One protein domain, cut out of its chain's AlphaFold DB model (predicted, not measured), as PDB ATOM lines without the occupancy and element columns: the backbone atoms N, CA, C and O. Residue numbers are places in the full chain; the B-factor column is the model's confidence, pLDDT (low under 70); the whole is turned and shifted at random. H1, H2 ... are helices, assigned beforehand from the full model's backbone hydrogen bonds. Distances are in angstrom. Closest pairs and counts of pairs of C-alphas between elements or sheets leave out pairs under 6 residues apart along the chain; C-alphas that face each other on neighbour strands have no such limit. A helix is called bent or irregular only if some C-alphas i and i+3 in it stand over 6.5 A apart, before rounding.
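AT A GLANCE: This is residues 78 to 237 of the 312 residues of an uncharacterized protein of Rikenellaceae bacterium (UniProt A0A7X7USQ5). Two lobes of helices share one long bent helix, H4. In one lobe its first arm, H4a, packs with H2 and H3, and H1 packs on H3; in the other its second arm, H4b, forms an up-and-down bundle with H5 and H6, each running against the one before it, and H7 packs on H6. The printed part has 160 residues, with helices H1 to H7 in chain order and no named strand; its class is all helix. It is loose, with a radius of gyration of the C-alphas of 19.0 A, and only just elongated, spanning 58 by 29 by 25 A.

IN THESE COORDINATES: H1, residues 78 to 93, begins at C-alpha (58.642, 26.087, 73.219). H2 is residues 99 to 109 and H3 residues 119 to 135, 25.0 A long. H4, residues 139 to 175, was assigned as one helix by its hydrogen bonds but is bent, with C-alphas 151 and 154 7.9 A apart; its arms are H4a, residues 139 to 151, and H4b, residues 154 to 175, 32.4 A long. H5 is residues 181 to 196, H6 residues 202 to 218, 24.4 A long, and H7 residues 222 to 236, ending at C-alpha (59.798, 14.703, 70.808).

HOW THE PARTS SIT: H1 and H3 touch, closest at the C-alphas of Glu 89 and Leu 125, 5.6 A. H3 and H4a form a helical hairpin, closest at Arg 130 and Val 145, C-alphas 6.2 A apart. H4a and H4b stand at a steep tilt of 55 degrees. H5 and H6 form a helical hairpin, closest at the C-alphas of Tyr 195 and Arg 205, 4.3 A. H1 and H7 are apart. Each O i to N i+4 pair is within hydrogen-bond range in H1, H2, H3, H4b, H5 and H6, against 7 of 9 in H4a and 9 of 11 in H7.

THE WHOLE: The C-alphas farthest apart, Asn 137 and Arg 220, are 58.8 A apart. The printed part has no cut and no long link. Mean pLDDT of the printed part is 93.9; residues 176 to 178 are under 70.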
ATOM      1  N   VAL A  78      57.602  25.447  72.409       98.19
ATOM      2  CA  VAL A  78      58.642  26.087  73.219       98.19
ATOM      3  C   VAL A  78      59.128  27.403  72.616       98.19
ATOM      4  O   VAL A  78      59.552  28.276  73.376       98.19
ATOM      5  N   ASP A  79      59.025  27.579  71.293       97.62
ATOM      6  CA  ASP A  79      59.417  28.815  70.612       97.62
ATOM      7  C   ASP A  79      58.341  29.899  70.828       97.62
ATOM      8  O   ASP A  79      58.678  31.035  71.167       97.62
ATOM      9  N   LEU A  80      57.047  29.549  70.763       98.00
ATOM     10  CA  LEU A  80      55.955  30.485  71.095       98.00
ATOM     11  C   LEU A  80      55.957  30.880  72.574       98.00
ATOM     12  O   LEU A  80      55.684  32.033  72.926       98.00
ATOM     13  N   PHE A  81      56.259  29.931  73.464       98.06
ATOM     14  CA  PHE A  81      56.417  30.250  74.877       98.06
ATOM     15  C   PHE A  81      57.592  31.207  75.095       98.06
ATOM     16  O   PHE A  81      57.446  32.181  75.832       98.06
ATOM     17  N   PHE A  82      58.725  30.976  74.427       98.19
ATOM     18  CA  PHE A  82      59.891  31.854  74.503       98.19
ATOM     19  C   PHE A  82      59.597  33.271  73.983       98.19
ATOM     20  O   PHE A  82      59.946  34.244  74.650       98.19
ATOM     21  N   GLU A  83      58.888  33.418  72.861       98.12
ATOM     22  CA  GLU A  83      58.458  34.730  72.349       98.12
ATOM     23  C   GLU A  83      57.604  35.492  73.377       98.12
ATOM     24  O   GLU A  83      57.809  36.689  73.625       98.12
ATOM     25  N   TRP A  84      56.682  34.786  74.040       98.25
ATOM     26  CA  TRP A  84      55.898  35.363  75.128       98.25
ATOM     27  C   TRP A  84      56.771  35.808  76.312       98.25
ATOM     28  O   TRP A  84      56.510  36.882  76.867       98.25
ATOM     29  N   LEU A  85      57.800  35.037  76.688       98.12
ATOM     30  CA  LEU A  85      58.732  35.417  77.759       98.12
ATOM     31  C   LEU A  85      59.420  36.743  77.451       98.12
ATOM     32  O   LEU A  85      59.348  37.657  78.267       98.12
ATOM     33  N   ILE A  86      60.028  36.864  76.271       97.88
ATOM     34  CA  ILE A  86      60.777  38.063  75.867       97.88
ATOM     35  C   ILE A  86      59.862  39.287  75.781       97.88
ATOM     36  O   ILE A  86      60.200  40.373  76.260       97.88
ATOM     37  N   THR A  87      58.662  39.110  75.225       98.19
ATOM     38  CA  THR A  87      57.667  40.186  75.150       98.19
ATOM     39  C   THR A  87      57.251  40.650  76.547       98.19
ATOM     40  O   THR A  87      57.149  41.850  76.804       98.19
ATOM     41  N   THR A  88      57.030  39.714  77.472       98.31
ATOM     42  CA  THR A  88      56.628  40.030  78.851       98.31
ATOM     43  C   THR A  88      57.771  40.673  79.632       98.31
ATOM     44  O   THR A  88      57.542  41.665  80.315       98.31
ATOM     45  N   GLU A  89      58.999  40.173  79.489       98.00
ATOM     46  CA  GLU A  89      60.214  40.755  80.075       98.00
ATOM     47  C   GLU A  89      60.379  42.213  79.655       98.00
ATOM     48  O   GLU A  89      60.505  43.090  80.506       98.00
ATOM     49  N   THR A  90      60.252  42.485  78.355       98.00
ATOM     50  CA  THR A  90      60.305  43.848  77.817       98.00
ATOM     51  C   THR A  90      59.257  44.740  78.479       98.00
ATOM     52  O   THR A  90      59.581  45.832  78.942       98.00
ATOM     53  N   LYS A  91      58.006  44.274  78.583       98.06
ATOM     54  CA  LYS A  91      56.925  45.029  79.236       98.06
ATOM     55  C   LYS A  91      57.178  45.267  80.726       98.06
ATOM     56  O   LYS A  91      56.845  46.338  81.218       98.06
ATOM     57  N   VAL A  92      57.749  44.300  81.443       96.81
ATOM     58  CA  VAL A  92      58.100  44.447  82.866       96.81
ATOM     59  C   VAL A  92      59.205  45.486  83.042       96.81
ATOM     60  O   VAL A  92      59.047  46.404  83.839       96.81
ATOM     61  N   LEU A  93      60.289  45.374  82.274       95.88
ATOM     62  CA  LEU A  93      61.451  46.264  82.372       95.88
ATOM     63  C   LEU A  93      61.144  47.705  81.943       95.88
ATOM     64  O   LEU A  93      61.792  48.637  82.410       95.88
ATOM     65  N   THR A  94      60.164  47.891  81.058       96.00
ATOM     66  CA  THR A  94      59.736  49.209  80.557       96.00
ATOM     67  C   THR A  94      58.487  49.752  81.249       96.00
ATOM     68  O   THR A  94      57.960  50.778  80.827       96.00
ATOM     69  N   ASP A  95      58.002  49.085  82.301       93.69
ATOM     70  CA  ASP A  95      56.784  49.456  83.030       93.69
ATOM     71  C   ASP A  95      55.501  49.524  82.163       93.69
ATOM     72  O   ASP A  95      54.532  50.204  82.510       93.69
ATOM     73  N   LEU A  96      55.461  48.784  81.050       95.69
ATOM     74  CA  LEU A  96      54.331  48.693  80.112       95.69
ATOM     75  C   LEU A  96      53.430  47.469  80.343       95.69
ATOM     76  O   LEU A  96      52.523  47.203  79.551       95.69
ATOM     77  N   ILE A  97      53.680  46.688  81.395       95.12
ATOM     78  CA  ILE A  97      52.882  45.499  81.706       95.12
ATOM     79  C   ILE A  97      51.451  45.881  82.123       95.12
ATOM     80  O   ILE A  97      51.245  46.682  83.038       95.12
ATOM     81  N   VAL A  98      50.444  45.301  81.458       94.00
ATOM     82  CA  VAL A  98      49.018  45.556  81.749       94.00
ATOM     83  C   VAL A  98      48.399  44.435  82.602       94.00
ATOM     84  O   VAL A  98      48.974  43.348  82.690       94.00
ATOM     85  N   PRO A  99      47.210  44.629  83.213       93.19
ATOM     86  CA  PRO A  99      46.618  43.633  84.115       93.19
ATOM     87  C   PRO A  99      46.419  42.234  83.511       93.19
ATOM     88  O   PRO A  99      46.531  41.237  84.223       93.19
ATOM     89  N   GLU A 100      46.138  42.136  82.209       95.25
ATOM     90  CA  GLU A 100      46.008  40.848  81.515       95.25
ATOM     91  C   GLU A 100      47.353  40.107  81.414       95.25
ATOM     92  O   GLU A 100      47.415  38.899  81.658       95.25
ATOM     93  N   ASP A 101      48.441  40.834  81.135       96.00
ATOM     94  CA  ASP A 101      49.795  40.276  81.131       96.00
ATOM     95  C   ASP A 101      50.183  39.789  82.536       96.00
ATOM     96  O   ASP A 101      50.698  38.679  82.686       96.00
ATOM     97  N   GLU A 102      49.883  40.579  83.576       94.56
ATOM     98  CA  GLU A 102      50.134  40.196  84.972       94.56
ATOM     99  C   GLU A 102      49.351  38.939  85.360       94.56
ATOM    100  O   GLU A 102      49.907  38.029  85.977       94.56
ATOM    101  N   ALA A 103      48.072  38.851  84.979       95.75
ATOM    102  CA  ALA A 103      47.248  37.676  85.246       95.75
ATOM    103  C   ALA A 103      47.828  36.417  84.584       95.75
ATOM    104  O   ALA A 103      47.897  35.359  85.219       95.75
ATOM    105  N   ARG A 104      48.301  36.534  83.335       96.94
ATOM    106  CA  ARG A 104      48.975  35.435  82.634       96.94
ATOM    107  C   ARG A 104      50.290  35.056  83.316       96.94
ATOM    108  O   ARG A 104      50.500  33.870  83.558       96.94
ATOM    109  N   LEU A 105      51.141  36.023  83.663       97.88
ATOM    110  CA  LEU A 105      52.419  35.774  84.338       97.88
ATOM    111  C   LEU A 105      52.217  35.085  85.694       97.88
ATOM    112  O   LEU A 105      52.823  34.047  85.946       97.88
ATOM    113  N   LEU A 106      51.317  35.600  86.536       96.56
ATOM    114  CA  LEU A 106      50.985  35.002  87.835       96.56
ATOM    115  C   LEU A 106      50.415  33.583  87.681       96.56
ATOM    116  O   LEU A 106      50.766  32.691  88.453       96.56
ATOM    117  N   GLY A 107      49.575  33.355  86.668       96.94
ATOM    118  CA  GLY A 107      49.068  32.024  86.335       96.94
ATOM    119  C   GLY A 107      50.166  31.059  85.874       96.94
ATOM    120  O   GLY A 107      50.104  29.873  86.198       96.94
ATOM    121  N   SER A 108      51.179  31.553  85.157       97.31
ATOM    122  CA  SER A 108      52.358  30.770  84.765       97.31
ATOM    123  C   SER A 108      53.257  30.453  85.961       97.31
ATOM    124  O   SER A 108      53.708  29.320  86.071       97.31
ATOM    125  N   ILE A 109      53.452  31.389  86.901       97.81
ATOM    126  CA  ILE A 109      54.259  31.175  88.122       97.81
ATOM    127  C   ILE A 109      53.731  29.989  88.937       97.81
ATOM    128  O   ILE A 109      54.503  29.221  89.496       97.81
ATOM    129  N   GLN A 110      52.410  29.815  88.984       95.94
ATOM    130  CA  GLN A 110      51.777  28.717  89.721       95.94
ATOM    131  C   GLN A 110      51.938  27.344  89.056       95.94
ATOM    132  O   GLN A 110      51.761  26.329  89.725       95.94
ATOM    133  N   LYS A 111      52.201  27.309  87.747       95.81
ATOM    134  CA  LYS A 111      52.246  26.075  86.946       95.81
ATOM    135  C   LYS A 111      53.658  25.675  86.539       95.81
ATOM    136  O   LYS A 111      53.854  24.520  86.182       95.81
ATOM    137  N   MET A 112      54.584  26.630  86.528       96.88
ATOM    138  CA  MET A 112      55.964  26.413  86.129       96.88
ATOM    139  C   MET A 112      56.660  25.467  87.104       96.88
ATOM    140  O   MET A 112      56.561  25.631  88.321       96.88
ATOM    141  N   ASP A 113      57.404  24.530  86.539       95.44
ATOM    142  CA  ASP A 113      58.291  23.615  87.229       95.44
ATOM    143  C   ASP A 113      59.731  23.738  86.703       95.44
ATOM    144  O   ASP A 113      59.958  24.169  85.571       95.44
ATOM    145  N   ALA A 114      60.696  23.337  87.533       96.31
ATOM    146  CA  ALA A 114      62.124  23.300  87.225       96.31
ATOM    147  C   ALA A 114      62.463  22.532  85.938       96.31
ATOM    148  O   ALA A 114      63.385  22.906  85.222       96.31
ATOM    149  N   THR A 115      61.680  21.504  85.609       97.19
ATOM    150  CA  THR A 115      61.909  20.641  84.438       97.19
ATOM    151  C   THR A 115      61.357  21.214  83.125       97.19
ATOM    152  O   THR A 115      61.632  20.695  82.038       97.19
ATOM    153  N   ASN A 116      60.563  22.292  83.171       97.50
ATOM    154  CA  ASN A 116      59.989  22.883  81.961       97.50
ATOM    155  C   ASN A 116      61.062  23.504  81.060       97.50
ATOM    156  O   ASN A 116      61.988  24.142  81.538       97.50
ATOM    157  N   TYR A 117      60.880  23.407  79.737       98.25
ATOM    158  CA  TYR A 117      61.904  23.773  78.750       98.25
ATOM    159  C   TYR A 117      62.566  25.137  78.978       98.25
ATOM    160  O   TYR A 117      63.778  25.227  78.998       98.25
ATOM    161  N   ASN A 118      61.797  26.209  79.176       97.25
ATOM    162  CA  ASN A 118      62.340  27.568  79.291       97.25
ATOM    163  C   ASN A 118      62.493  28.044  80.751       97.25
ATOM    164  O   ASN A 118      62.379  29.243  81.021       97.25
ATOM    165  N   PHE A 119      62.706  27.130  81.702       98.50
ATOM    166  CA  PHE A 119      62.679  27.447  83.132       98.50
ATOM    167  C   PHE A 119      63.665  28.557  83.536       98.50
ATOM    168  O   PHE A 119      63.245  29.507  84.194       98.50
ATOM    169  N   ILE A 120      64.932  28.507  83.096       98.12
ATOM    170  CA  ILE A 120      65.953  29.520  83.447       98.12
ATOM    171  C   ILE A 120      65.478  30.931  83.071       98.12
ATOM    172  O   ILE A 120      65.496  31.842  83.897       98.12
ATOM    173  N   ARG A 121      64.993  31.104  81.836       98.06
ATOM    174  CA  ARG A 121      64.522  32.400  81.319       98.06
ATOM    175  C   ARG A 121      63.246  32.860  82.014       98.06
ATOM    176  O   ARG A 121      63.080  34.046  82.279       98.06
ATOM    177  N   PHE A 122      62.348  31.931  82.339       98.69
ATOM    178  CA  PHE A 122      61.166  32.259  83.126       98.69
ATOM    179  C   PHE A 122      61.533  32.700  84.548       98.69
ATOM    180  O   PHE A 122      60.971  33.673  85.044       98.69
ATOM    181  N   TYR A 123      62.490  32.032  85.193       98.75
ATOM    182  CA  TYR A 123      62.976  32.413  86.517       98.75
ATOM    183  C   TYR A 123      63.561  33.834  86.505       98.75
ATOM    184  O   TYR A 123      63.184  34.651  87.347       98.75
ATOM    185  N   GLU A 124      64.397  34.159  85.513       98.44
ATOM    186  CA  GLU A 124      64.952  35.508  85.304       98.44
ATOM    187  C   GLU A 124      63.835  36.562  85.117       98.44
ATOM    188  O   GLU A 124      63.830  37.585  85.804       98.44
ATOM    189  N   LEU A 125      62.811  36.282  84.297       98.56
ATOM    190  CA  LEU A 125      61.626  37.148  84.161       98.56
ATOM    191  C   LEU A 125      60.929  37.404  85.510       98.56
ATOM    192  O   LEU A 125      60.532  38.531  85.814       98.56
ATOM    193  N   VAL A 126      60.774  36.368  86.336       98.44
ATOM    194  CA  VAL A 126      60.137  36.496  87.655       98.44
ATOM    195  C   VAL A 126      60.989  37.344  88.610       98.44
ATOM    196  O   VAL A 126      60.421  38.071  89.429       98.44
ATOM    197  N   GLN A 127      62.321  37.331  88.483       98.00
ATOM    198  CA  GLN A 127      63.198  38.244  89.229       98.00
ATOM    199  C   GLN A 127      62.939  39.705  88.846       98.00
ATOM    200  O   GLN A 127      62.712  40.525  89.735       98.00
ATOM    201  N   TYR A 128      62.870  40.027  87.552       97.62
ATOM    202  CA  TYR A 128      62.539  41.389  87.114       97.62
ATOM    203  C   TYR A 128      61.138  41.811  87.562       97.62
ATOM    204  O   TYR A 128      60.923  42.943  87.999       97.62
ATOM    205  N   TYR A 129      60.178  40.886  87.523       97.31
ATOM    206  CA  TYR A 129      58.821  41.171  87.973       97.31
ATOM    207  C   TYR A 129      58.735  41.405  89.488       97.31
ATOM    208  O   TYR A 129      57.977  42.266  89.934       97.31
ATOM    209  N   ARG A 130      59.542  40.707  90.301       96.25
ATOM    210  CA  ARG A 130      59.682  41.007  91.737       96.25
ATOM    211  C   ARG A 130      60.090  42.464  91.947       96.25
ATOM    212  O   ARG A 130      59.467  43.154  92.754       96.25
ATOM    213  N   ASP A 131      61.101  42.919  91.215       93.75
ATOM    214  CA  ASP A 131      61.651  44.268  91.360       93.75
ATOM    215  C   ASP A 131      60.621  45.323  90.918       93.75
ATOM    216  O   ASP A 131      60.368  46.292  91.640       93.75
ATOM    217  N   TYR A 132      59.901  45.059  89.820       93.88
ATOM    218  CA  TYR A 132      58.746  45.849  89.380       93.88
ATOM    219  C   TYR A 132      57.657  45.983  90.465       93.88
ATOM    220  O   TYR A 132      57.115  47.075  90.681       93.88
ATOM    221  N   LEU A 133      57.324  44.890  91.166       92.88
ATOM    222  CA  LEU A 133      56.305  44.883  92.226       92.88
ATOM    223  C   LEU A 133      56.765  45.602  93.500       92.88
ATOM    224  O   LEU A 133      55.931  46.221  94.173       92.88
ATOM    225  N   MET A 134      58.058  45.519  93.835       87.81
ATOM    226  CA  MET A 134      58.639  46.166  95.016       87.81
ATOM    227  C   MET A 134      58.466  47.683  94.973       87.81
ATOM    228  O   MET A 134      57.982  48.265  95.944       87.81
ATOM    229  N   VAL A 135      58.772  48.309  93.833       84.50
ATOM    230  CA  VAL A 135      58.637  49.766  93.641       84.50
ATOM    231  C   VAL A 135      57.188  50.237  93.841       84.50
ATOM    232  O   VAL A 135      56.943  51.355  94.286       84.50
ATOM    233  N   ARG A 136      56.206  49.370  93.562       81.06
ATOM    234  CA  ARG A 136      54.771  49.702  93.522       81.06
ATOM    235  C   ARG A 136      53.970  49.206  94.736       81.06
ATOM    236  O   ARG A 136      52.746  49.308  94.731       81.06
ATOM    237  N   ASN A 137      54.629  48.660  95.766       73.81
ATOM    238  CA  ASN A 137      54.027  48.191  97.030       73.81
ATOM    239  C   ASN A 137      52.847  47.195  96.867       73.81
ATOM    240  O   ASN A 137      51.881  47.196  97.637       73.81
ATOM    241  N   ARG A 138      52.904  46.305  95.864       75.81
ATOM    242  CA  ARG A 138      51.846  45.312  95.574       75.81
ATOM    243  C   ARG A 138      51.997  44.035  96.420       75.81
ATOM    244  O   ARG A 138      52.360  42.967  95.925       75.81
ATOM    245  N   LYS A 139      51.679  44.139  97.716       74.38
ATOM    246  CA  LYS A 139      51.973  43.124  98.757       74.38
ATOM    247  C   LYS A 139      51.419  41.708  98.535       74.38
ATOM    248  O   LYS A 139      52.016  40.756  99.018       74.38
ATOM    249  N   LYS A 140      50.291  41.526  97.839       80.00
ATOM    250  CA  LYS A 140      49.738  40.174  97.607       80.00
ATOM    251  C   LYS A 140      50.527  39.413  96.538       80.00
ATOM    252  O   LYS A 140      50.869  38.251  96.724       80.00
ATOM    253  N   ASN A 141      50.840  40.082  95.432       86.44
ATOM    254  CA  ASN A 141      51.531  39.460  94.303       86.44
ATOM    255  C   ASN A 141      52.998  39.176  94.644       86.44
ATOM    256  O   ASN A 141      53.535  38.151  94.229       86.44
ATOM    257  N   ILE A 142      53.624  40.040  95.452       90.12
ATOM    258  CA  ILE A 142      55.034  39.881  95.818       90.12
ATOM    259  C   ILE A 142      55.289  38.600  96.627       90.12
ATOM    260  O   ILE A 142      56.323  37.975  96.439       90.12
ATOM    261  N   GLN A 143      54.346  38.156  97.467       91.31
ATOM    262  CA  GLN A 143      54.502  36.918  98.242       91.31
ATOM    263  C   GLN A 143      54.526  35.675  97.349       91.31
ATOM    264  O   GLN A 143      55.364  34.800  97.550       91.31
ATOM    265  N   LEU A 144      53.650  35.617  96.338       94.19
ATOM    266  CA  LEU A 144      53.650  34.536  95.347       94.19
ATOM    267  C   LEU A 144      54.991  34.487  94.600       94.19
ATOM    268  O   LEU A 144      55.593  33.425  94.462       94.19
ATOM    269  N   VAL A 145      55.455  35.652  94.145       96.62
ATOM    270  CA  VAL A 145      56.705  35.805  93.394       96.62
ATOM    271  C   VAL A 145      57.917  35.404  94.238       96.62
ATOM    272  O   VAL A 145      58.736  34.608  93.787       96.62
ATOM    273  N   ILE A 146      58.014  35.898  95.476       96.12
ATOM    274  CA  ILE A 146      59.094  35.530  96.402       96.12
ATOM    275  C   ILE A 146      59.063  34.028  96.687       96.12
ATOM    276  O   ILE A 146      60.103  33.384  96.612       96.12
ATOM    277  N   GLY A 147      57.884  33.454  96.946       96.94
ATOM    278  CA  GLY A 147      57.744  32.020  97.199       96.94
ATOM    279  C   GLY A 147      58.252  31.159  96.040       96.94
ATOM    280  O   GLY A 147      58.967  30.187  96.275       96.94
ATOM    281  N   PHE A 148      57.946  31.539  94.795       98.31
ATOM    282  CA  PHE A 148      58.478  30.868  93.607       98.31
ATOM    283  C   PHE A 148      60.004  30.976  93.524       98.31
ATOM    284  O   PHE A 148      60.679  29.957  93.388       98.31
ATOM    285  N   LEU A 149      60.552  32.190  93.645       98.50
ATOM    286  CA  LEU A 149      61.996  32.422  93.541       98.50
ATOM    287  C   LEU A 149      62.767  31.654  94.618       98.50
ATOM    288  O   LEU A 149      63.718  30.953  94.303       98.50
ATOM    289  N   THR A 150      62.326  31.718  95.876       98.25
ATOM    290  CA  THR A 150      62.969  30.992  96.980       98.25
ATOM    291  C   THR A 150      62.899  29.481  96.783       98.25
ATOM    292  O   THR A 150      63.907  28.805  96.962       98.25
ATOM    293  N   ARG A 151      61.743  28.942  96.368       98.12
ATOM    294  CA  ARG A 151      61.574  27.499  96.127       98.12
ATOM    295  C   ARG A 151      62.560  26.960  95.090       98.12
ATOM    296  O   ARG A 151      63.017  25.832  95.215       98.12
ATOM    297  N   TYR A 152      62.833  27.746  94.056       98.62
ATOM    298  CA  TYR A 152      63.550  27.300  92.866       98.62
ATOM    299  C   TYR A 152      64.988  27.836  92.769       98.62
ATOM    300  O   TYR A 152      65.679  27.552  91.792       98.62
ATOM    301  N   GLN A 153      65.458  28.575  93.779       98.50
ATOM    302  CA  GLN A 153      66.754  29.250  93.769       98.50
ATOM    303  C   GLN A 153      67.929  28.291  93.558       98.50
ATOM    304  O   GLN A 153      68.765  28.546  92.694       98.50
ATOM    305  N   GLU A 154      68.006  27.204  94.328       98.31
ATOM    306  CA  GLU A 154      69.113  26.241  94.227       98.31
ATOM    307  C   GLU A 154      69.143  25.571  92.853       98.31
ATOM    308  O   GLU A 154      70.191  25.504  92.213       98.31
ATOM    309  N   HIS A 155      67.973  25.163  92.358       98.25
ATOM    310  CA  HIS A 155      67.852  24.537  91.048       98.25
ATOM    311  C   HIS A 155      68.241  25.500  89.916       98.25
ATOM    312  O   HIS A 155      68.964  25.127  88.998       98.25
ATOM    313  N   TYR A 156      67.837  26.769  90.004       98.69
ATOM    314  CA  TYR A 156      68.273  27.796  89.062       98.69
ATOM    315  C   TYR A 156      69.804  27.944  89.040       98.69
ATOM    316  O   TYR A 156      70.388  27.989  87.960       98.69
ATOM    317  N   GLN A 157      70.470  27.967  90.201       98.56
ATOM    318  CA  GLN A 157      71.936  28.061  90.255       98.56
ATOM    319  C   GLN A 157      72.622  26.826  89.661       98.56
ATOM    320  O   GLN A 157      73.561  26.976  88.879       98.56
ATOM    321  N   LEU A 158      72.118  25.625  89.967       98.38
ATOM    322  CA  LEU A 158      72.589  24.380  89.358       98.38
ATOM    323  C   LEU A 158      72.530  24.464  87.828       98.38
ATOM    324  O   LEU A 158      73.524  24.209  87.152       98.38
ATOM    325  N   LEU A 159      71.390  24.879  87.278       98.25
ATOM    326  CA  LEU A 159      71.215  24.976  85.833       98.25
ATOM    327  C   LEU A 159      72.139  26.012  85.194       98.25
ATOM    328  O   LEU A 159      72.666  25.761  84.108       98.25
ATOM    329  N   LYS A 160      72.384  27.158  85.844       98.12
ATOM    330  CA  LYS A 160      73.356  28.147  85.346       98.12
ATOM    331  C   LYS A 160      74.759  27.548  85.258       98.12
ATOM    332  O   LYS A 160      75.429  27.761  84.250       98.12
ATOM    333  N   GLU A 161      75.167  26.766  86.254       98.19
ATOM    334  CA  GLU A 161      76.475  26.106  86.267       98.19
ATOM    335  C   GLU A 161      76.588  25.009  85.200       98.19
ATOM    336  O   GLU A 161      77.558  24.977  84.443       98.19
ATOM    337  N   VAL A 162      75.562  24.164  85.057       98.38
ATOM    338  CA  VAL A 162      75.515  23.148  83.991       98.38
ATOM    339  C   VAL A 162      75.600  23.807  82.612       98.38
ATOM    340  O   VAL A 162      76.388  23.385  81.769       98.38
ATOM    341  N   ASN A 163      74.844  24.884  82.373       97.69
ATOM    342  CA  ASN A 163      74.889  25.599  81.096       97.69
ATOM    343  C   ASN A 163      76.255  26.234  80.824       97.69
ATOM    344  O   ASN A 163      76.720  26.168  79.688       97.69
ATOM    345  N   ARG A 164      76.907  26.787  81.852       96.56
ATOM    346  CA  ARG A 164      78.269  27.326  81.754       96.56
ATOM    347  C   ARG A 164      79.255  26.242  81.315       96.56
ATOM    348  O   ARG A 164      80.023  26.457  80.383       96.56
ATOM    349  N   ARG A 165      79.181  25.052  81.915       96.19
ATOM    350  CA  ARG A 165      80.029  23.913  81.532       96.19
ATOM    351  C   ARG A 165      79.709  23.386  80.127       96.19
ATOM    352  O   ARG A 165      80.621  23.049  79.377       96.19
ATOM    353  N   LEU A 166      78.437  23.380  79.717       96.31
ATOM    354  CA  LEU A 166      78.056  23.082  78.328       96.31
ATOM    355  C   LEU A 166      78.628  24.102  77.329       96.31
ATOM    356  O   LEU A 166      78.930  23.726  76.192       96.31
ATOM    357  N   ASP A 167      78.746  25.380  77.699       93.25
ATOM    358  CA  ASP A 167      79.384  26.411  76.869       93.25
ATOM    359  C   ASP A 167      80.882  26.141  76.694       93.25
ATOM    360  O   ASP A 167      81.363  26.117  75.560       93.25
ATOM    361  N   GLU A 168      81.594  25.826  77.777       89.88
ATOM    362  CA  GLU A 168      83.018  25.452  77.741       89.88
ATOM    363  C   GLU A 168      83.270  24.247  76.828       89.88
ATOM    364  O   GLU A 168      84.134  24.289  75.952       89.88
ATOM    365  N   MET A 169      82.444  23.207  76.948       88.38
ATOM    366  CA  MET A 169      82.520  22.031  76.074       88.38
ATOM    367  C   MET A 169      82.199  22.337  74.610       88.38
ATOM    368  O   MET A 169      82.696  21.669  73.709       88.38
ATOM    369  N   THR A 170      81.375  23.353  74.339       86.88
ATOM    370  CA  THR A 170      81.095  23.762  72.952       86.88
ATOM    371  C   THR A 170      82.356  24.285  72.286       86.88
ATOM    372  O   THR A 170      82.599  23.967  71.125       86.88
ATOM    373  N   ALA A 171      83.151  25.072  73.015       80.62
ATOM    374  CA  ALA A 171      84.409  25.591  72.502       80.62
ATOM    375  C   ALA A 171      85.356  24.444  72.124       80.62
ATOM    376  O   ALA A 171      85.888  24.464  71.021       80.62
ATOM    377  N   GLN A 172      85.460  23.415  72.970       82.00
ATOM    378  CA  GLN A 172      86.258  22.213  72.696       82.00
ATOM    379  C   GLN A 172      85.773  21.486  71.429       82.00
ATOM    380  O   GLN A 172      86.539  21.304  70.489       82.00
ATOM    381  N   ILE A 173      84.471  21.169  71.336       82.62
ATOM    382  CA  ILE A 173      83.871  20.466  70.175       82.62
ATOM    383  C   ILE A 173      84.099  21.202  68.850       82.62
ATOM    384  O   ILE A 173      84.209  20.566  67.804       82.62
ATOM    385  N   VAL A 174      84.100  22.535  68.874       79.19
ATOM    386  CA  VAL A 174      84.241  23.356  67.663       79.19
ATOM    387  C   VAL A 174      85.706  23.591  67.292       79.19
ATOM    388  O   VAL A 174      86.002  23.735  66.108       79.19
ATOM    389  N   GLN A 175      86.607  23.676  68.271       76.44
ATOM    390  CA  GLN A 175      88.018  24.004  68.041       76.44
ATOM    391  C   GLN A 175      88.872  22.783  67.698       76.44
ATOM    392  O   GLN A 175      89.901  22.941  67.044       76.44
ATOM    393  N   GLU A 176      88.465  21.588  68.118       67.62
ATOM    394  CA  GLU A 176      89.284  20.389  67.983       67.62
ATOM    395  C   GLU A 176      88.880  19.545  66.771       67.62
ATOM    396  O   GLU A 176      87.740  19.102  66.631       67.62
ATOM    397  N   GLU A 177      89.846  19.297  65.881       61.72
ATOM    398  CA  GLU A 177      89.668  18.385  64.744       61.72
ATOM    399  C   GLU A 177      89.730  16.911  65.176       61.72
ATOM    400  O   GLU A 177      89.119  16.059  64.528       61.72
ATOM    401  N   MET A 178      90.442  16.609  66.270       65.56
ATOM    402  CA  MET A 178      90.505  15.288  66.899       65.56
ATOM    403  C   MET A 178      90.762  15.402  68.404       65.56
ATOM    404  O   MET A 178      91.746  16.017  68.804       65.56
ATOM    405  N   PHE A 179      89.929  14.731  69.197       71.56
ATOM    406  CA  PHE A 179      90.117  14.557  70.638       71.56
ATOM    407  C   PHE A 179      91.063  13.394  70.934       71.56
ATOM    408  O   PHE A 179      91.074  12.396  70.197       71.56
ATOM    409  N   ASP A 180      91.796  13.463  72.048       80.62
ATOM    410  CA  ASP A 180      92.378  12.245  72.609       80.62
ATOM    411  C   ASP A 180      91.272  11.320  73.179       80.62
ATOM    412  O   ASP A 180      90.164  11.778  73.489       80.62
ATOM    413  N   PRO A 181      91.515  10.000  73.304       81.38
ATOM    414  CA  PRO A 181      90.490   9.058  73.758       81.38
ATOM    415  C   PRO A 181      89.896   9.352  75.146       81.38
ATOM    416  O   PRO A 181      88.710   9.111  75.360       81.38
ATOM    417  N   MET A 182      90.699   9.859  76.083       82.75
ATOM    418  CA  MET A 182      90.273  10.181  77.446       82.75
ATOM    419  C   MET A 182      89.413  11.448  77.463       82.75
ATOM    420  O   MET A 182      88.355  11.466  78.092       82.75
ATOM    421  N   GLU A 183      89.825  12.492  76.744       83.50
ATOM    422  CA  GLU A 183      89.043  13.728  76.597       83.50
ATOM    423  C   GLU A 183      87.692  13.454  75.925       83.50
ATOM    424  O   GLU A 183      86.646  13.907  76.399       83.50
ATOM    425  N   SER A 184      87.710  12.621  74.882       86.00
ATOM    426  CA  SER A 184      86.519  12.129  74.192       86.00
ATOM    427  C   SER A 184      85.548  11.421  75.149       86.00
ATOM    428  O   SER A 184      84.349  11.699  75.124       86.00
ATOM    429  N   GLU A 185      86.043  10.523  76.008       89.56
ATOM    430  CA  GLU A 185      85.217   9.784  76.974       89.56
ATOM    431  C   GLU A 185      84.593  10.706  78.032       89.56
ATOM    432  O   GLU A 185      83.400  10.590  78.334       89.56
ATOM    433  N   VAL A 186      85.371  11.648  78.574       91.12
ATOM    434  CA  VAL A 186      84.896  12.613  79.580       91.12
ATOM    435  C   VAL A 186      83.805  13.512  79.001       91.12
ATOM    436  O   VAL A 186      82.766  13.721  79.640       91.12
ATOM    437  N   LEU A 187      84.022  14.027  77.790       91.75
ATOM    438  CA  LEU A 187      83.071  14.892  77.103       91.75
ATOM    439  C   LEU A 187      81.765  14.144  76.800       91.75
ATOM    440  O   LEU A 187      80.682  14.622  77.144       91.75
ATOM    441  N   GLU A 188      81.859  12.954  76.201       94.81
ATOM    442  CA  GLU A 188      80.691  12.133  75.884       94.81
ATOM    443  C   GLU A 188      79.883  11.792  77.144       94.81
ATOM    444  O   GLU A 188      78.657  11.942  77.157       94.81
ATOM    445  N   SER A 189      80.569  11.366  78.209       95.94
ATOM    446  CA  SER A 189      79.938  10.955  79.466       95.94
ATOM    447  C   SER A 189      79.165  12.098  80.112       95.94
ATOM    448  O   SER A 189      77.997  11.925  80.460       95.94
ATOM    449  N   TYR A 190      79.768  13.286  80.199       97.00
ATOM    450  CA  TYR A 190      79.100  14.451  80.774       97.00
ATOM    451  C   TYR A 190      77.899  14.905  79.941       97.00
ATOM    452  O   TYR A 190      76.836  15.213  80.478       97.00
ATOM    453  N   LEU A 191      78.030  14.933  78.613       97.62
ATOM    454  CA  LEU A 191      76.914  15.321  77.758       97.62
ATOM    455  C   LEU A 191      75.744  14.325  77.853       97.62
ATOM    456  O   LEU A 191      74.584  14.746  77.818       97.62
ATOM    457  N   LYS A 192      76.024  13.021  77.997       98.12
ATOM    458  CA  LYS A 192      74.993  12.010  78.285       98.12
ATOM    459  C   LYS A 192      74.351  12.244  79.646       98.12
ATOM    460  O   LYS A 192      73.126  12.258  79.712       98.12
ATOM    461  N   GLU A 193      75.151  12.449  80.690       98.25
ATOM    462  CA  GLU A 193      74.671  12.727  82.049       98.25
ATOM    463  C   GLU A 193      73.657  13.876  82.038       98.25
ATOM    464  O   GLU A 193      72.517  13.694  82.454       98.25
ATOM    465  N   VAL A 194      74.016  15.011  81.430       98.50
ATOM    466  CA  VAL A 194      73.128  16.179  81.343       98.50
ATOM    467  C   VAL A 194      71.878  15.905  80.503       98.50
ATOM    468  O   VAL A 194      70.791  16.363  80.844       98.50
ATOM    469  N   TYR A 195      71.991  15.192  79.382       98.50
ATOM    470  CA  TYR A 195      70.833  14.928  78.522       98.50
ATOM    471  C   TYR A 195      69.801  13.998  79.186       98.50
ATOM    472  O   TYR A 195      68.587  14.240  79.099       98.50
ATOM    473  N   PHE A 196      70.283  12.933  79.826       98.31
ATOM    474  CA  PHE A 196      69.445  11.904  80.441       98.31
ATOM    475  C   PHE A 196      68.973  12.262  81.855       98.31
ATOM    476  O   PHE A 196      68.062  11.605  82.352       98.31
ATOM    477  N   ASP A 197      69.515  13.306  82.482       98.19
ATOM    478  CA  ASP A 197      69.014  13.804  83.761       98.19
ATOM    479  C   ASP A 197      67.648  14.495  83.591       98.19
ATOM    480  O   ASP A 197      67.537  15.645  83.162       98.19
ATOM    481  N   GLU A 198      66.578  13.774  83.933       96.69
ATOM    482  CA  GLU A 198      65.200  14.270  83.860       96.69
ATOM    483  C   GLU A 198      64.857  15.322  84.917       96.69
ATOM    484  O   GLU A 198      63.782  15.923  84.842       96.69
ATOM    485  N   THR A 199      65.748  15.569  85.880       97.06
ATOM    486  CA  THR A 199      65.561  16.630  86.872       97.06
ATOM    487  C   THR A 199      65.905  18.010  86.318       97.06
ATOM    488  O   THR A 199      65.431  19.003  86.866       97.06
ATOM    489  N   LEU A 200      66.679  18.085  85.229       98.31
ATOM    490  CA  LEU A 200      67.061  19.340  84.583       98.31
ATOM    491  C   LEU A 200      65.972  19.862  83.640       98.31
ATOM    492  O   LEU A 200      65.135  19.119  83.118       98.31
ATOM    493  N   ASP A 201      66.030  21.162  83.359       98.38
ATOM    494  CA  ASP A 201      65.118  21.797  82.420       98.38
ATOM    495  C   ASP A 201      65.329  21.319  80.974       98.38
ATOM    496  O   ASP A 201      66.430  20.958  80.538       98.38
ATOM    497  N   GLY A 202      64.247  21.348  80.194       98.06
ATOM    498  CA  GLY A 202      64.276  20.876  78.814       98.06
ATOM    499  C   GLY A 202      65.257  21.629  77.903       98.06
ATOM    500  O   GLY A 202      65.852  21.003  77.027       98.06
ATOM    501  N   TYR A 203      65.493  22.932  78.087       98.19
ATOM    502  CA  TYR A 203      66.453  23.654  77.248       98.19
ATOM    503  C   TYR A 203      67.880  23.174  77.513       98.19
ATOM    504  O   TYR A 203      68.607  22.880  76.562       98.19
ATOM    505  N   THR A 204      68.260  22.998  78.779       98.44
ATOM    506  CA  THR A 204      69.573  22.452  79.164       98.44
ATOM    507  C   THR A 204      69.794  21.045  78.613       98.44
ATOM    508  O   THR A 204      70.808  20.782  77.959       98.44
ATOM    509  N   ARG A 205      68.811  20.153  78.779       98.56
ATOM    510  CA  ARG A 205      68.874  18.785  78.233       98.56
ATOM    511  C   ARG A 205      68.979  18.791  76.707       98.56
ATOM    512  O   ARG A 205      69.797  18.077  76.124       98.56
ATOM    513  N   TYR A 206      68.196  19.639  76.039       98.25
ATOM    514  CA  TYR A 206      68.234  19.770  74.584       98.25
ATOM    515  C   TYR A 206      69.575  20.336  74.086       98.25
ATOM    516  O   TYR A 206      70.126  19.883  73.081       98.25
ATOM    517  N   ARG A 207      70.170  21.287  74.812       97.50
ATOM    518  CA  ARG A 207      71.518  21.786  74.514       97.50
ATOM    519  C   ARG A 207      72.565  20.674  74.554       97.50
ATOM    520  O   ARG A 207      73.454  20.675  73.695       97.50
ATOM    521  N   ALA A 208      72.474  19.754  75.511       98.25
ATOM    522  CA  ALA A 208      73.382  18.616  75.606       98.25
ATOM    523  C   ALA A 208      73.217  17.650  74.418       98.25
ATOM    524  O   ALA A 208      74.212  17.299  73.784       98.25
ATOM    525  N   VAL A 209      71.984  17.305  74.017       98.12
ATOM    526  CA  VAL A 209      71.769  16.380  72.883       98.12
ATOM    527  C   VAL A 209      72.203  16.955  71.532       98.12
ATOM    528  O   VAL A 209      72.676  16.220  70.661       98.12
ATOM    529  N   VAL A 210      72.103  18.275  71.347       96.62
ATOM    530  CA  VAL A 210      72.648  18.952  70.158       96.62
ATOM    531  C   VAL A 210      74.174  18.818  70.110       96.62
ATOM    532  O   VAL A 210      74.728  18.514  69.056       96.62
ATOM    533  N   ARG A 211      74.856  18.975  71.250       95.38
ATOM    534  CA  ARG A 211      76.314  18.796  71.345       95.38
ATOM    535  C   ARG A 211      76.721  17.343  71.117       95.38
ATOM    536  O   ARG A 211      77.610  17.114  70.306       95.38
ATOM    537  N   LEU A 212      76.017  16.378  71.719       95.62
ATOM    538  CA  LEU A 212      76.216  14.945  71.445       95.62
ATOM    539  C   LEU A 212      76.068  14.626  69.961       95.62
ATOM    540  O   LEU A 212      76.864  13.881  69.404       95.62
ATOM    541  N   THR A 213      75.062  15.209  69.308       95.38
ATOM    542  CA  THR A 213      74.836  15.022  67.870       95.38
ATOM    543  C   THR A 213      76.059  15.444  67.061       95.38
ATOM    544  O   THR A 213      76.512  14.682  66.210       95.38
ATOM    545  N   ILE A 214      76.586  16.645  67.315       92.50
ATOM    546  CA  ILE A 214      77.751  17.179  66.598       92.50
ATOM    547  C   ILE A 214      78.993  16.345  66.918       92.50
ATOM    548  O   ILE A 214      79.698  15.926  66.004       92.50
ATOM    549  N   PHE A 215      79.212  16.046  68.200       92.69
ATOM    550  CA  PHE A 215      80.318  15.222  68.671       92.69
ATOM    551  C   PHE A 215      80.349  13.856  67.972       92.69
ATOM    552  O   PHE A 215      81.355  13.499  67.359       92.69
ATOM    553  N   TYR A 216      79.235  13.121  67.968       94.12
ATOM    554  CA  TYR A 216      79.168  11.826  67.293       94.12
ATOM    555  C   TYR A 216      79.315  11.930  65.786       94.12
ATOM    556  O   TYR A 216      79.920  11.055  65.164       94.12
ATOM    557  N   TYR A 217      78.771  12.984  65.185       91.00
ATOM    558  CA  TYR A 217      78.878  13.178  63.749       91.00
ATOM    559  C   TYR A 217      80.332  13.421  63.323       91.00
ATOM    560  O   TYR A 217      80.800  12.787  62.373       91.00
ATOM    561  N   ASN A 218      81.061  14.272  64.052       88.06
ATOM    562  CA  ASN A 218      82.473  14.573  63.799       88.06
ATOM    563  C   ASN A 218      83.355  13.330  63.986       88.06
ATOM    564  O   ASN A 218      84.188  13.032  63.131       88.06
ATOM    565  N   ASN A 219      83.084  12.537  65.026       88.31
ATOM    566  CA  ASN A 219      83.812  11.301  65.326       88.31
ATOM    567  C   ASN A 219      83.299  10.064  64.564       88.31
ATOM    568  O   ASN A 219      83.787   8.954  64.765       88.31
ATOM    569  N   ARG A 220      82.314  10.228  63.667       92.00
ATOM    570  CA  ARG A 220      81.682   9.147  62.882       92.00
ATOM    571  C   ARG A 220      81.071   8.016  63.727       92.00
ATOM    572  O   ARG A 220      80.911   6.896  63.244       92.00
ATOM    573  N   GLN A 221      80.669   8.310  64.959       94.25
ATOM    574  CA  GLN A 221      80.054   7.372  65.903       94.25
ATOM    575  C   GLN A 221      78.530   7.285  65.688       94.25
ATOM    576  O   GLN A 221      77.721   7.553  66.578       94.25
ATOM    577  N   PHE A 222      78.111   6.914  64.475       95.56
ATOM    578  CA  PHE A 222      76.693   6.934  64.082       95.56
ATOM    579  C   PHE A 222      75.832   5.878  64.794       95.56
ATOM    580  O   PHE A 222      74.611   6.027  64.845       95.56
ATOM    581  N   ASP A 223      76.428   4.804  65.320       95.50
ATOM    582  CA  ASP A 223      75.720   3.815  66.144       95.50
ATOM    583  C   ASP A 223      75.353   4.382  67.521       95.50
ATOM    584  O   ASP A 223      74.221   4.212  67.978       95.50
ATOM    585  N   GLU A 224      76.263   5.121  68.159       95.81
ATOM    586  CA  GLU A 224      75.990   5.787  69.438       95.81
ATOM    587  C   GLU A 224      74.989   6.932  69.265       95.81
ATOM    588  O   GLU A 224      74.028   7.044  70.034       95.81
ATOM    589  N   GLN A 225      75.126   7.709  68.183       97.00
ATOM    590  CA  GLN A 225      74.138   8.723  67.814       97.00
ATOM    591  C   GLN A 225      72.733   8.120  67.669       97.00
ATOM    592  O   GLN A 225      71.763   8.681  68.182       97.00
ATOM    593  N   TYR A 226      72.616   6.961  67.010       97.12
ATOM    594  CA  TYR A 226      71.335   6.284  66.824       97.12
ATOM    595  C   TYR A 226      70.677   5.921  68.162       97.12
ATOM    596  O   TYR A 226      69.488   6.185  68.339       97.12
ATOM    597  N   LYS A 227      71.440   5.393  69.130       96.38
ATOM    598  CA  LYS A 227      70.925   5.050  70.470       96.38
ATOM    599  C   LYS A 227      70.369   6.271  71.201       96.38
ATOM    600  O   LYS A 227      69.262   6.213  71.733       96.38
ATOM    601  N   VAL A 228      71.098   7.389  71.184       97.44
ATOM    602  CA  VAL A 228      70.630   8.655  71.776       97.44
ATOM    603  C   VAL A 228      69.357   9.146  71.083       97.44
ATOM    604  O   VAL A 228      68.440   9.654  71.734       97.44
ATOM    605  N   TYR A 229      69.268   8.951  69.768       97.69
ATOM    606  CA  TYR A 229      68.115   9.369  68.981       97.69
ATOM    607  C   TYR A 229      66.879   8.504  69.187       97.69
ATOM    608  O   TYR A 229      65.787   9.031  69.026       97.69
ATOM    609  N   LEU A 230      67.011   7.239  69.593       97.44
ATOM    610  CA  LEU A 230      65.854   6.443  70.021       97.44
ATOM    611  C   LEU A 230      65.160   7.084  71.227       97.44
ATOM    612  O   LEU A 230      63.941   7.188  71.246       97.44
ATOM    613  N   HIS A 231      65.933   7.575  72.197       97.31
ATOM    614  CA  HIS A 231      65.369   8.301  73.332       97.31
ATOM    615  C   HIS A 231      64.813   9.676  72.924       97.31
ATOM    616  O   HIS A 231      63.737  10.068  73.366       97.31
ATOM    617  N   LEU A 232      65.531  10.412  72.064       98.19
ATOM    618  CA  LEU A 232      65.091  11.740  71.620       98.19
ATOM    619  C   LEU A 232      63.768  11.677  70.844       98.19
ATOM    620  O   LEU A 232      62.920  12.544  71.035       98.19
ATOM    621  N   ASP A 233      63.591  10.651  70.008       98.00
ATOM    622  CA  ASP A 233      62.359  10.380  69.259       98.00
ATOM    623  C   ASP A 233      61.148  10.293  70.200       98.00
ATOM    624  O   ASP A 233      60.157  10.991  70.003       98.00
ATOM    625  N   GLU A 234      61.264   9.527  71.289       97.31
ATOM    626  CA  GLU A 234      60.207   9.415  72.302       97.31
ATOM    627  C   GLU A 234      59.933  10.748  73.002       97.31
ATOM    628  O   GLU A 234      58.779  11.148  73.154       97.31
ATOM    629  N   MET A 235      60.977  11.496  73.363       97.12
ATOM    630  CA  MET A 235      60.808  12.798  74.015       97.12
ATOM    631  C   MET A 235      60.147  13.840  73.104       97.12
ATOM    632  O   MET A 235      59.360  14.660  73.583       97.12
ATOM    633  N   LEU A 236      60.406  13.801  71.795       97.69
ATOM    634  CA  LEU A 236      59.798  14.703  70.808       97.69
ATOM    635  C   LEU A 236      58.303  14.431  70.572       97.69
ATOM    636  O   LEU A 236      57.612  15.288  70.022       97.69
ATOM    637  N   LYS A 237      57.788  13.276  71.015       96.69
ATOM    638  CA  LYS A 237      56.347  12.949  71.041       96.69
ATOM    639  C   LYS A 237      55.645  13.507  72.281       96.69
ATOM    640  O   LYS A 237      54.440  13.324  72.447       96.69
TER     641      LYS A 237